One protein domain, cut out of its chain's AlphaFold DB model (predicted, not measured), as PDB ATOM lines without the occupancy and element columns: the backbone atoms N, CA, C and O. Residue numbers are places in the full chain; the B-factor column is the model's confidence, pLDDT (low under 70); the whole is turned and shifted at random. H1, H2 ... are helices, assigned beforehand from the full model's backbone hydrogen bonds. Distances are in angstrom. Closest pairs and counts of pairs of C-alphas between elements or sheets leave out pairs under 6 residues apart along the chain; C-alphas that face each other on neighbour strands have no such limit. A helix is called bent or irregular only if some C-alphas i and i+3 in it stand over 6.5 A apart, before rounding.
ATOM      1  N   TRP A   6      -1.526  12.920   0.191       96.31
ATOM      2  CA  TRP A   6      -0.131  12.590  -0.097       96.31
ATOM      3  C   TRP A   6       0.216  11.123   0.203       96.31
ATOM      4  O   TRP A   6       0.835  10.464  -0.631       96.31
ATOM      5  N   ALA A   7      -0.184  10.605   1.369       95.06
ATOM      6  CA  ALA A   7       0.129   9.229   1.757       95.06
ATOM      7  C   ALA A   7      -0.649   8.223   0.907       95.06
ATOM      8  O   ALA A   7      -0.109   7.180   0.550       95.06
ATOM      9  N   TYR A   8      -1.873   8.568   0.513       94.88
ATOM     10  CA  TYR A   8      -2.659   7.756  -0.396       94.88
ATOM     11  C   TYR A   8      -1.960   7.652  -1.749       94.88
ATOM     12  O   TYR A   8      -1.594   6.559  -2.169       94.88
ATOM     13  N   ASP A   9      -1.651   8.788  -2.376       94.38
ATOM     14  CA  ASP A   9      -1.060   8.825  -3.715       94.38
ATOM     15  C   ASP A   9       0.315   8.140  -3.793       94.38
ATOM     16  O   ASP A   9       0.678   7.597  -4.839       94.38
ATOM     17  N   LYS A  10       1.103   8.189  -2.710       94.81
ATOM     18  CA  LYS A  10       2.482   7.676  -2.681       94.81
ATOM     19  C   LYS A  10       2.641   6.286  -2.081       94.81
ATOM     20  O   LYS A  10       3.621   5.625  -2.410       94.81
ATOM     21  N   ILE A  11       1.741   5.869  -1.198       94.50
ATOM     22  CA  ILE A  11       1.911   4.659  -0.385       94.50
ATOM     23  C   ILE A  11       0.654   3.787  -0.485       94.50
ATOM     24  O   ILE A  11       0.742   2.649  -0.939       94.50
ATOM     25  N   HIS A  12      -0.521   4.345  -0.177       94.00
ATOM     26  CA  HIS A  12      -1.761   3.569  -0.019       94.00
ATOM     27  C   HIS A  12      -2.509   3.217  -1.290       94.00
ATOM     28  O   HIS A  12      -3.371   2.344  -1.281       94.00
ATOM     29  N   ARG A  13      -2.159   3.839  -2.413       92.44
ATOM     30  CA  ARG A  13      -2.838   3.587  -3.680       92.44
ATOM     31  C   ARG A  13      -2.735   2.125  -4.120       92.44
ATOM     32  O   ARG A  13      -3.702   1.611  -4.659       92.44
ATOM     33  N   VAL A  14      -1.588   1.470  -3.899       91.56
ATOM     34  CA  VAL A  14      -1.383   0.054  -4.279       91.56
ATOM     35  C   VAL A  14      -2.269  -0.868  -3.443       91.56
ATOM     36  O   VAL A  14      -2.874  -1.783  -3.985       91.56
ATOM     37  N   HIS A  15      -2.410  -0.571  -2.150       89.75
ATOM     38  CA  HIS A  15      -3.279  -1.323  -1.244       89.75
ATOM     39  C   HIS A  15      -4.736  -1.346  -1.734       89.75
ATOM     40  O   HIS A  15      -5.411  -2.365  -1.657       89.75
ATOM     41  N   HIS A  16      -5.208  -0.229  -2.292       89.31
ATOM     42  CA  HIS A  16      -6.565  -0.084  -2.832       89.31
ATOM     43  C   HIS A  16      -6.673  -0.370  -4.335       89.31
ATOM     44  O   HIS A  16      -7.695  -0.053  -4.942       89.31
ATOM     45  N   GLU A  17      -5.646  -0.953  -4.961       88.88
ATOM     46  CA  GLU A  17      -5.712  -1.368  -6.370       88.88
ATOM     47  C   GLU A  17      -6.827  -2.399  -6.587       88.88
ATOM     48  O   GLU A  17      -7.529  -2.371  -7.602       88.88
ATOM     49  N   TYR A  18      -7.033  -3.262  -5.593       83.69
ATOM     50  CA  TYR A  18      -8.095  -4.247  -5.573       83.69
ATOM     51  C   TYR A  18      -9.177  -3.844  -4.568       83.69
ATOM     52  O   TYR A  18      -8.962  -3.853  -3.363       83.69
ATOM     53  N   THR A  19     -10.353  -3.483  -5.078       72.69
ATOM     54  CA  THR A  19     -11.478  -2.959  -4.283       72.69
ATOM     55  C   THR A  19     -12.444  -4.025  -3.780       72.69
ATOM     56  O   THR A  19     -13.210  -3.758  -2.856       72.69
ATOM     57  N   ALA A  20     -12.444  -5.223  -4.369       70.69
ATOM     58  CA  ALA A  20     -13.211  -6.328  -3.810       70.69
ATOM     59  C   ALA A  20     -12.571  -6.761  -2.471       70.69
ATOM     60  O   ALA A  20     -11.346  -6.854  -2.399       70.69
ATOM     61  N   PRO A  21     -13.356  -7.037  -1.414       62.53
ATOM     62  CA  PRO A  21     -12.832  -7.486  -0.132       62.53
ATOM     63  C   PRO A  21     -12.472  -8.969  -0.232       62.53
ATOM     64  O   PRO A  21     -13.258  -9.856   0.088       62.53
ATOM     65  N   PHE A  22     -11.285  -9.264  -0.744       65.94
ATOM     66  CA  PHE A  22     -10.688 -10.585  -0.618       65.94
ATOM     67  C   PHE A  22      -9.513 -10.449   0.335       65.94
ATOM     68  O   PHE A  22      -8.463  -9.940  -0.030       65.94
ATOM     69  N   GLY A  23      -9.683 -10.875   1.590       68.44
ATOM     70  CA  GLY A  23      -8.681 -10.615   2.629       68.44
ATOM     71  C   GLY A  23      -7.279 -11.167   2.316       68.44
ATOM     72  O   GLY A  23      -6.288 -10.655   2.830       68.44
ATOM     73  N   PHE A  24      -7.152 -12.128   1.390       71.88
ATOM     74  CA  PHE A  24      -5.856 -12.590   0.877       71.88
ATOM     75  C   PHE A  24      -5.077 -11.561   0.042       71.88
ATOM     76  O   PHE A  24      -3.894 -11.794  -0.200       71.88
ATOM     77  N   THR A  25      -5.668 -10.430  -0.365       78.69
ATOM     78  CA  THR A  25      -4.929  -9.292  -0.946       78.69
ATOM     79  C   THR A  25      -4.612  -8.172   0.014       78.69
ATOM     80  O   THR A  25      -3.952  -7.231  -0.405       78.69
ATOM     81  N   ALA A  26      -4.936  -8.291   1.301       76.12
ATOM     82  CA  ALA A  26      -4.359  -7.398   2.308       76.12
ATOM     83  C   ALA A  26      -2.811  -7.312   2.228       76.12
ATOM     84  O   ALA A  26      -2.258  -6.235   2.447       76.12
ATOM     85  N   PRO A  27      -2.074  -8.387   1.863       78.25
ATOM     86  CA  PRO A  27      -0.641  -8.298   1.625       78.25
ATOM     87  C   PRO A  27      -0.269  -7.609   0.312       78.25
ATOM     88  O   PRO A  27       0.908  -7.353   0.127       78.25
ATOM     89  N   HIS A  28      -1.178  -7.319  -0.620       87.81
ATOM     90  CA  HIS A  28      -0.856  -6.566  -1.837       87.81
ATOM     91  C   HIS A  28      -0.780  -5.075  -1.512       87.81
ATOM     92  O   HIS A  28      -1.709  -4.311  -1.745       87.81
ATOM     93  N   ALA A  29       0.337  -4.668  -0.920       90.31
ATOM     94  CA  ALA A  29       0.532  -3.320  -0.420       90.31
ATOM     95  C   ALA A  29       1.920  -2.792  -0.784       90.31
ATOM     96  O   ALA A  29       2.854  -3.533  -1.095       90.31
ATOM     97  N   HIS A  30       2.071  -1.472  -0.724       93.62
ATOM     98  CA  HIS A  30       3.378  -0.848  -0.869       93.62
ATOM     99  C   HIS A  30       4.297  -1.277   0.288       93.62
ATOM    100  O   HIS A  30       3.866  -1.326   1.436       93.62
ATOM    101  N   TRP A  31       5.584  -1.523   0.020       93.12
ATOM    102  CA  TRP A  31       6.527  -2.053   1.019       93.12
ATOM    103  C   TRP A  31       6.582  -1.233   2.320       93.12
ATOM    104  O   TRP A  31       6.745  -1.785   3.406       93.12
ATOM    105  N   ALA A  32       6.414   0.089   2.221       93.38
ATOM    106  CA  ALA A  32       6.388   0.979   3.381       93.38
ATOM    107  C   ALA A  32       5.200   0.696   4.317       93.38
ATOM    108  O   ALA A  32       5.306   0.915   5.520       93.38
ATOM    109  N   GLU A  33       4.084   0.178   3.802       90.69
ATOM    110  CA  GLU A  33       2.939  -0.202   4.630       90.69
ATOM    111  C   GLU A  33       3.210  -1.420   5.484       90.69
ATOM    112  O   GLU A  33       2.745  -1.453   6.619       90.69
ATOM    113  N   TYR A  34       4.006  -2.381   5.007       89.44
ATOM    114  CA  TYR A  34       4.399  -3.507   5.851       89.44
ATOM    115  C   TYR A  34       5.163  -3.029   7.083       89.44
ATOM    116  O   TYR A  34       4.954  -3.555   8.170       89.44
ATOM    117  N   PHE A  35       6.002  -2.000   6.946       89.81
ATOM    118  CA  PHE A  35       6.681  -1.412   8.096       89.81
ATOM    119  C   PHE A  35       5.728  -0.589   8.957       89.81
ATOM    120  O   PHE A  35       5.709  -0.777  10.163       89.81
ATOM    121  N   ILE A  36       4.920   0.296   8.367       91.06
ATOM    122  CA  ILE A  36       4.047   1.211   9.121       91.06
ATOM    123  C   ILE A  36       2.926   0.457   9.848       91.06
ATOM    124  O   ILE A  36       2.703   0.676  11.036       91.06
ATOM    125  N   LEU A  37       2.208  -0.411   9.134       88.50
ATOM    126  CA  LEU A  37       1.065  -1.160   9.657       88.50
ATOM    127  C   LEU A  37       1.516  -2.428  10.388       88.50
ATOM    128  O   LEU A  37       0.928  -2.795  11.403       88.50
ATOM    129  N   GLY A  38       2.585  -3.078   9.918       89.31
ATOM    130  CA  GLY A  38       3.131  -4.273  10.560       89.31
ATOM    131  C   GLY A  38       3.919  -3.991  11.837       89.31
ATOM    132  O   GLY A  38       4.085  -4.911  12.635       89.31
ATOM    133  N   PHE A  39       4.356  -2.747  12.088       91.31
ATOM    134  CA  PHE A  39       5.145  -2.387  13.276       91.31
ATOM    135  C   PHE A  39       4.535  -2.914  14.580       91.31
ATOM    136  O   PHE A  39       5.234  -3.518  15.390       91.31
ATOM    137  N   GLY A  40       3.219  -2.749  14.760       88.62
ATOM    138  CA  GLY A  40       2.519  -3.243  15.950       88.62
ATOM    139  C   GLY A  40       2.595  -4.766  16.100       88.62
ATOM    140  O   GLY A  40       2.805  -5.265  17.203       88.62
ATOM    141  N   SER A  41       2.503  -5.505  14.992       91.31
ATOM    142  CA  SER A  41       2.624  -6.968  14.984       91.31
ATOM    143  C   SER A  41       4.042  -7.438  15.327       91.31
ATOM    144  O   SER A  41       4.185  -8.472  15.972       91.31
ATOM    145  N   PHE A  42       5.083  -6.686  14.954       91.06
ATOM    146  CA  PHE A  42       6.476  -7.006  15.305       91.06
ATOM    147  C   PHE A  42       6.854  -6.607  16.735       91.06
ATOM    148  O   PHE A  42       7.743  -7.223  17.323       91.06
ATOM    149  N   LEU A  43       6.192  -5.599  17.310       92.12
ATOM    150  CA  LEU A  43       6.552  -5.077  18.627       92.12
ATOM    151  C   LEU A  43       6.358  -6.112  19.747       92.12
ATOM    152  O   LEU A  43       7.190  -6.177  20.643       92.12
ATOM    153  N   GLY A  44       5.308  -6.940  19.679       89.88
ATOM    154  CA  GLY A  44       5.026  -7.983  20.677       89.88
ATOM    155  C   GLY A  44       6.191  -8.969  20.869       89.88
ATOM    156  O   GLY A  44       6.772  -8.997  21.955       89.88
ATOM    157  N   PRO A  45       6.594  -9.717  19.823       92.94
ATOM    158  CA  PRO A  45       7.758 -10.606  19.879       92.94
ATOM    159  C   PRO A  45       9.074  -9.888  20.211       92.94
ATOM    160  O   PRO A  45       9.943 -10.454  20.870       92.94
ATOM    161  N   ALA A  46       9.229  -8.629  19.784       91.75
ATOM    162  CA  ALA A  46      10.446  -7.857  20.042       91.75
ATOM    163  C   ALA A  46      10.641  -7.505  21.528       91.75
ATOM    164  O   ALA A  46      11.781  -7.431  21.985       91.75
ATOM    165  N   ILE A  47       9.556  -7.276  22.278       94.88
ATOM    166  CA  ILE A  47       9.621  -6.928  23.710       94.88
ATOM    167  C   ILE A  47       9.432  -8.142  24.630       94.88
ATOM    168  O   ILE A  47       9.932  -8.132  25.753       94.88
ATOM    169  N   VAL A  48       8.732  -9.184  24.167       92.88
ATOM    170  CA  VAL A  48       8.550 -10.450  24.888       92.88
ATOM    171  C   VAL A  48       9.071 -11.600  24.017       92.88
ATOM    172  O   VAL A  48       8.284 -12.237  23.317       92.88
ATOM    173  N   PRO A  49      10.386 -11.886  24.041       89.50
ATOM    174  CA  PRO A  49      10.933 -13.000  23.279       89.50
ATOM    175  C   PRO A  49      10.380 -14.320  23.821       89.50
ATOM    176  O   PRO A  49      10.367 -14.558  25.032       89.50
ATOM    177  N   CYS A  50       9.923 -15.190  22.924       93.62
ATOM    178  CA  CYS A  50       9.317 -16.461  23.291       93.62
ATOM    179  C   CYS A  50       9.798 -17.601  22.383       93.62
ATOM    180  O   CYS A  50      10.713 -17.439  21.577       93.62
ATOM    181  N   HIS A  51       9.266 -18.809  22.582       96.31
ATOM    182  CA  HIS A  51       9.618 -19.934  21.722       96.31
ATOM    183  C   HIS A  51       9.147 -19.660  20.289       96.31
ATOM    184  O   HIS A  51       8.038 -19.171  20.092       96.31
ATOM    185  N   MET A  52       9.937 -20.076  19.296       95.19
ATOM    186  CA  MET A  52       9.655 -19.865  17.869       95.19
ATOM    187  C   MET A  52       8.220 -20.256  17.472       95.19
ATOM    188  O   MET A  52       7.583 -19.586  16.669       95.19
ATOM    189  N   THR A  53       7.666 -21.327  18.051       96.56
ATOM    190  CA  THR A  53       6.273 -21.743  17.783       96.56
ATOM    191  C   THR A  53       5.241 -20.712  18.232       96.56
ATOM    192  O   THR A  53       4.214 -20.557  17.579       96.56
ATOM    193  N   THR A  54       5.495 -20.025  19.342       95.44
ATOM    194  CA  THR A  54       4.623 -18.977  19.872       95.44
ATOM    195  C   THR A  54       4.713 -17.723  19.007       95.44
ATOM    196  O   THR A  54       3.675 -17.138  18.713       95.44
ATOM    197  N   ASP A  55       5.904 -17.374  18.510       94.81
ATOM    198  CA  ASP A  55       6.068 -16.285  17.536       94.81
ATOM    199  C   ASP A  55       5.291 -16.575  16.242       94.81
ATOM    200  O   ASP A  55       4.543 -15.729  15.753       94.81
ATOM    201  N   TRP A  56       5.396 -17.797  15.705       95.38
ATOM    202  CA  TRP A  56       4.619 -18.202  14.527       95.38
ATOM    203  C   TRP A  56       3.115 -18.141  14.774       95.38
ATOM    204  O   TRP A  56       2.382 -17.609  13.940       95.38
ATOM    205  N   LEU A  57       2.651 -18.652  15.917       95.81
ATOM    206  CA  LEU A  57       1.241 -18.581  16.292       95.81
ATOM    207  C   LEU A  57       0.768 -17.124  16.379       95.81
ATOM    208  O   LEU A  57      -0.293 -16.794  15.854       95.81
ATOM    209  N   TRP A  58       1.572 -16.249  16.984       95.38
ATOM    210  CA  TRP A  58       1.297 -14.819  17.059       95.38
ATOM    211  C   TRP A  58       1.126 -14.202  15.668       95.38
ATOM    212  O   TRP A  58       0.094 -13.588  15.401       95.38
ATOM    213  N   PHE A  59       2.074 -14.407  14.748       93.25
ATOM    214  CA  PHE A  59       1.969 -13.846  13.398       93.25
ATOM    215  C   PHE A  59       0.783 -14.409  12.610       93.25
ATOM    216  O   PHE A  59       0.128 -13.646  11.903       93.25
ATOM    217  N   ILE A  60       0.446 -15.696  12.760       94.06
ATOM    218  CA  ILE A  60      -0.760 -16.276  12.146       94.06
ATOM    219  C   ILE A  60      -2.011 -15.542  12.639       94.06
ATOM    220  O   ILE A  60      -2.818 -15.105  11.820       94.06
ATOM    221  N   LEU A  61      -2.148 -15.347  13.953       94.31
ATOM    222  CA  LEU A  61      -3.290 -14.636  14.532       94.31
ATOM    223  C   LEU A  61      -3.367 -13.184  14.037       94.31
ATOM    224  O   LEU A  61      -4.442 -12.734  13.648       94.31
ATOM    225  N   ARG A  62      -2.232 -12.473  13.970       92.56
ATOM    226  CA  ARG A  62      -2.175 -11.102  13.432       92.56
ATOM    227  C   ARG A  62      -2.590 -11.034  11.959       92.56
ATOM    228  O   ARG A  62      -3.280 -10.096  11.568       92.56
ATOM    229  N   GLN A  63      -2.200 -12.015  11.142       90.25
ATOM    230  CA  GLN A  63      -2.613 -12.076   9.736       90.25
ATOM    231  C   GLN A  63      -4.101 -12.418   9.593       90.25
ATOM    232  O   GLN A  63      -4.766 -11.846   8.736       90.25
ATOM    233  N   MET A  64      -4.640 -13.304  10.437       91.31
ATOM    234  CA  MET A  64      -6.075 -13.615  10.452       91.31
ATOM    235  C   MET A  64      -6.925 -12.392  10.813       91.31
ATOM    236  O   MET A  64      -7.915 -12.129  10.139       91.31
ATOM    237  N   GLU A  65      -6.522 -11.624  11.825       91.00
ATOM    238  CA  GLU A  65      -7.168 -10.353  12.186       91.00
ATOM    239  C   GLU A  65      -7.120  -9.353  11.023       91.00
ATOM    240  O   GLU A  65      -8.126  -8.736  10.689       91.00
ATOM    241  N   ALA A  66      -5.972  -9.233  10.345       87.56
ATOM    242  CA  ALA A  66      -5.862  -8.371   9.172       87.56
ATOM    243  C   ALA A  66      -6.830  -8.796   8.055       87.56
ATOM    244  O   ALA A  66      -7.478  -7.943   7.457       87.56
ATOM    245  N   VAL A  67      -6.963 -10.098   7.789       87.19
ATOM    246  CA  VAL A  67      -7.921 -10.639   6.809       87.19
ATOM    247  C   VAL A  67      -9.361 -10.315   7.207       87.19
ATOM    248  O   VAL A  67     -10.131  -9.877   6.354       87.19
ATOM    249  N   GLU A  68      -9.726 -10.509   8.475       87.56
ATOM    250  CA  GLU A  68     -11.081 -10.272   8.990       87.56
ATOM    251  C   GLU A  68     -11.506  -8.809   8.821       87.56
ATOM    252  O   GLU A  68     -12.526  -8.547   8.184       87.56
ATOM    253  N   VAL A  69     -10.658  -7.856   9.218       85.19
ATOM    254  CA  VAL A  69     -10.931  -6.414   9.067       85.19
ATOM    255  C   VAL A  69     -11.116  -5.986   7.601       85.19
ATOM    256  O   VAL A  69     -11.828  -5.020   7.328       85.19
ATOM    257  N   HIS A  70     -10.504  -6.693   6.643       80.06
ATOM    258  CA  HIS A  70     -10.654  -6.415   5.206       80.06
ATOM    259  C   HIS A  70     -11.797  -7.190   4.542       80.06
ATOM    260  O   HIS A  70     -12.090  -6.934   3.375       80.06
ATOM    261  N   SER A  71     -12.415  -8.146   5.239       75.75
ATOM    262  CA  SER A  71     -13.446  -9.013   4.659       75.75
ATOM    263  C   SER A  71     -14.867  -8.465   4.811       75.75
ATOM    264  O   SER A  71     -15.723  -8.874   4.031       75.75
TER     265      SER A  71
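This is residues 6 to 71 of the 72 residues of the protein "Fatty acid hydroxylase" of Trema orientale (UniProt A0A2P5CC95). A loose helical hairpin, H2 and H3, has its open end crossed by the link of residues 13 to 30, with short H1 beyond it. The printed part has 66 residues with three named helices, H1, H2, H3 in chain order, and no named strand: all helix. It is only just loose, close to compact, with a radius of gyration of the C-alphas of 13.4 A, and elongated, spanning 39 by 24 by 14 A.

Find C-alpha 6 at (-0.131, 12.590, -0.097), where H1, residues 6 to 12, begins. H2, residues 31 to 47, covers 23.4 A; look near residue 40 for its kink of 55 degrees. It is only just irregular: C-alphas 37 and 40 are 6.8 A apart. H3, residues 52 to 71, runs 28.7 A to C-alpha 71 at (-13.446, -9.013, 4.659).

H1 only just touches H2, through residues 32 to 33 of H2 alone, with 3 pairs of C-alphas within 8 A; the closest C-alphas, Ile 11 and Ala 32, are 6.9 A apart. Their tilt is steep, 66 degrees, the same way. H2 and H3 form a hairpin, opposite ways at a steep tilt of 43 degrees. They only just touch, with 3 such pairs, through residues 41 to 45 and 55 to 62 alone; the closest C-alphas, Pro 45 and Asp 55, are 6.4 A apart. H1 and H3 are apart. Every O i to N i+4 pair is within hydrogen-bond range in H1 and H3, and 8 of 13 are in H2.

The C-alphas farthest apart, Trp 6 and His 51, are 40.4 A from each other. The printed part has no cut; the link H1 to H2 is long, H2 to H3 tight. Residues 47 to 53 stand free, and residues 21 to 23 have pLDDT under 70.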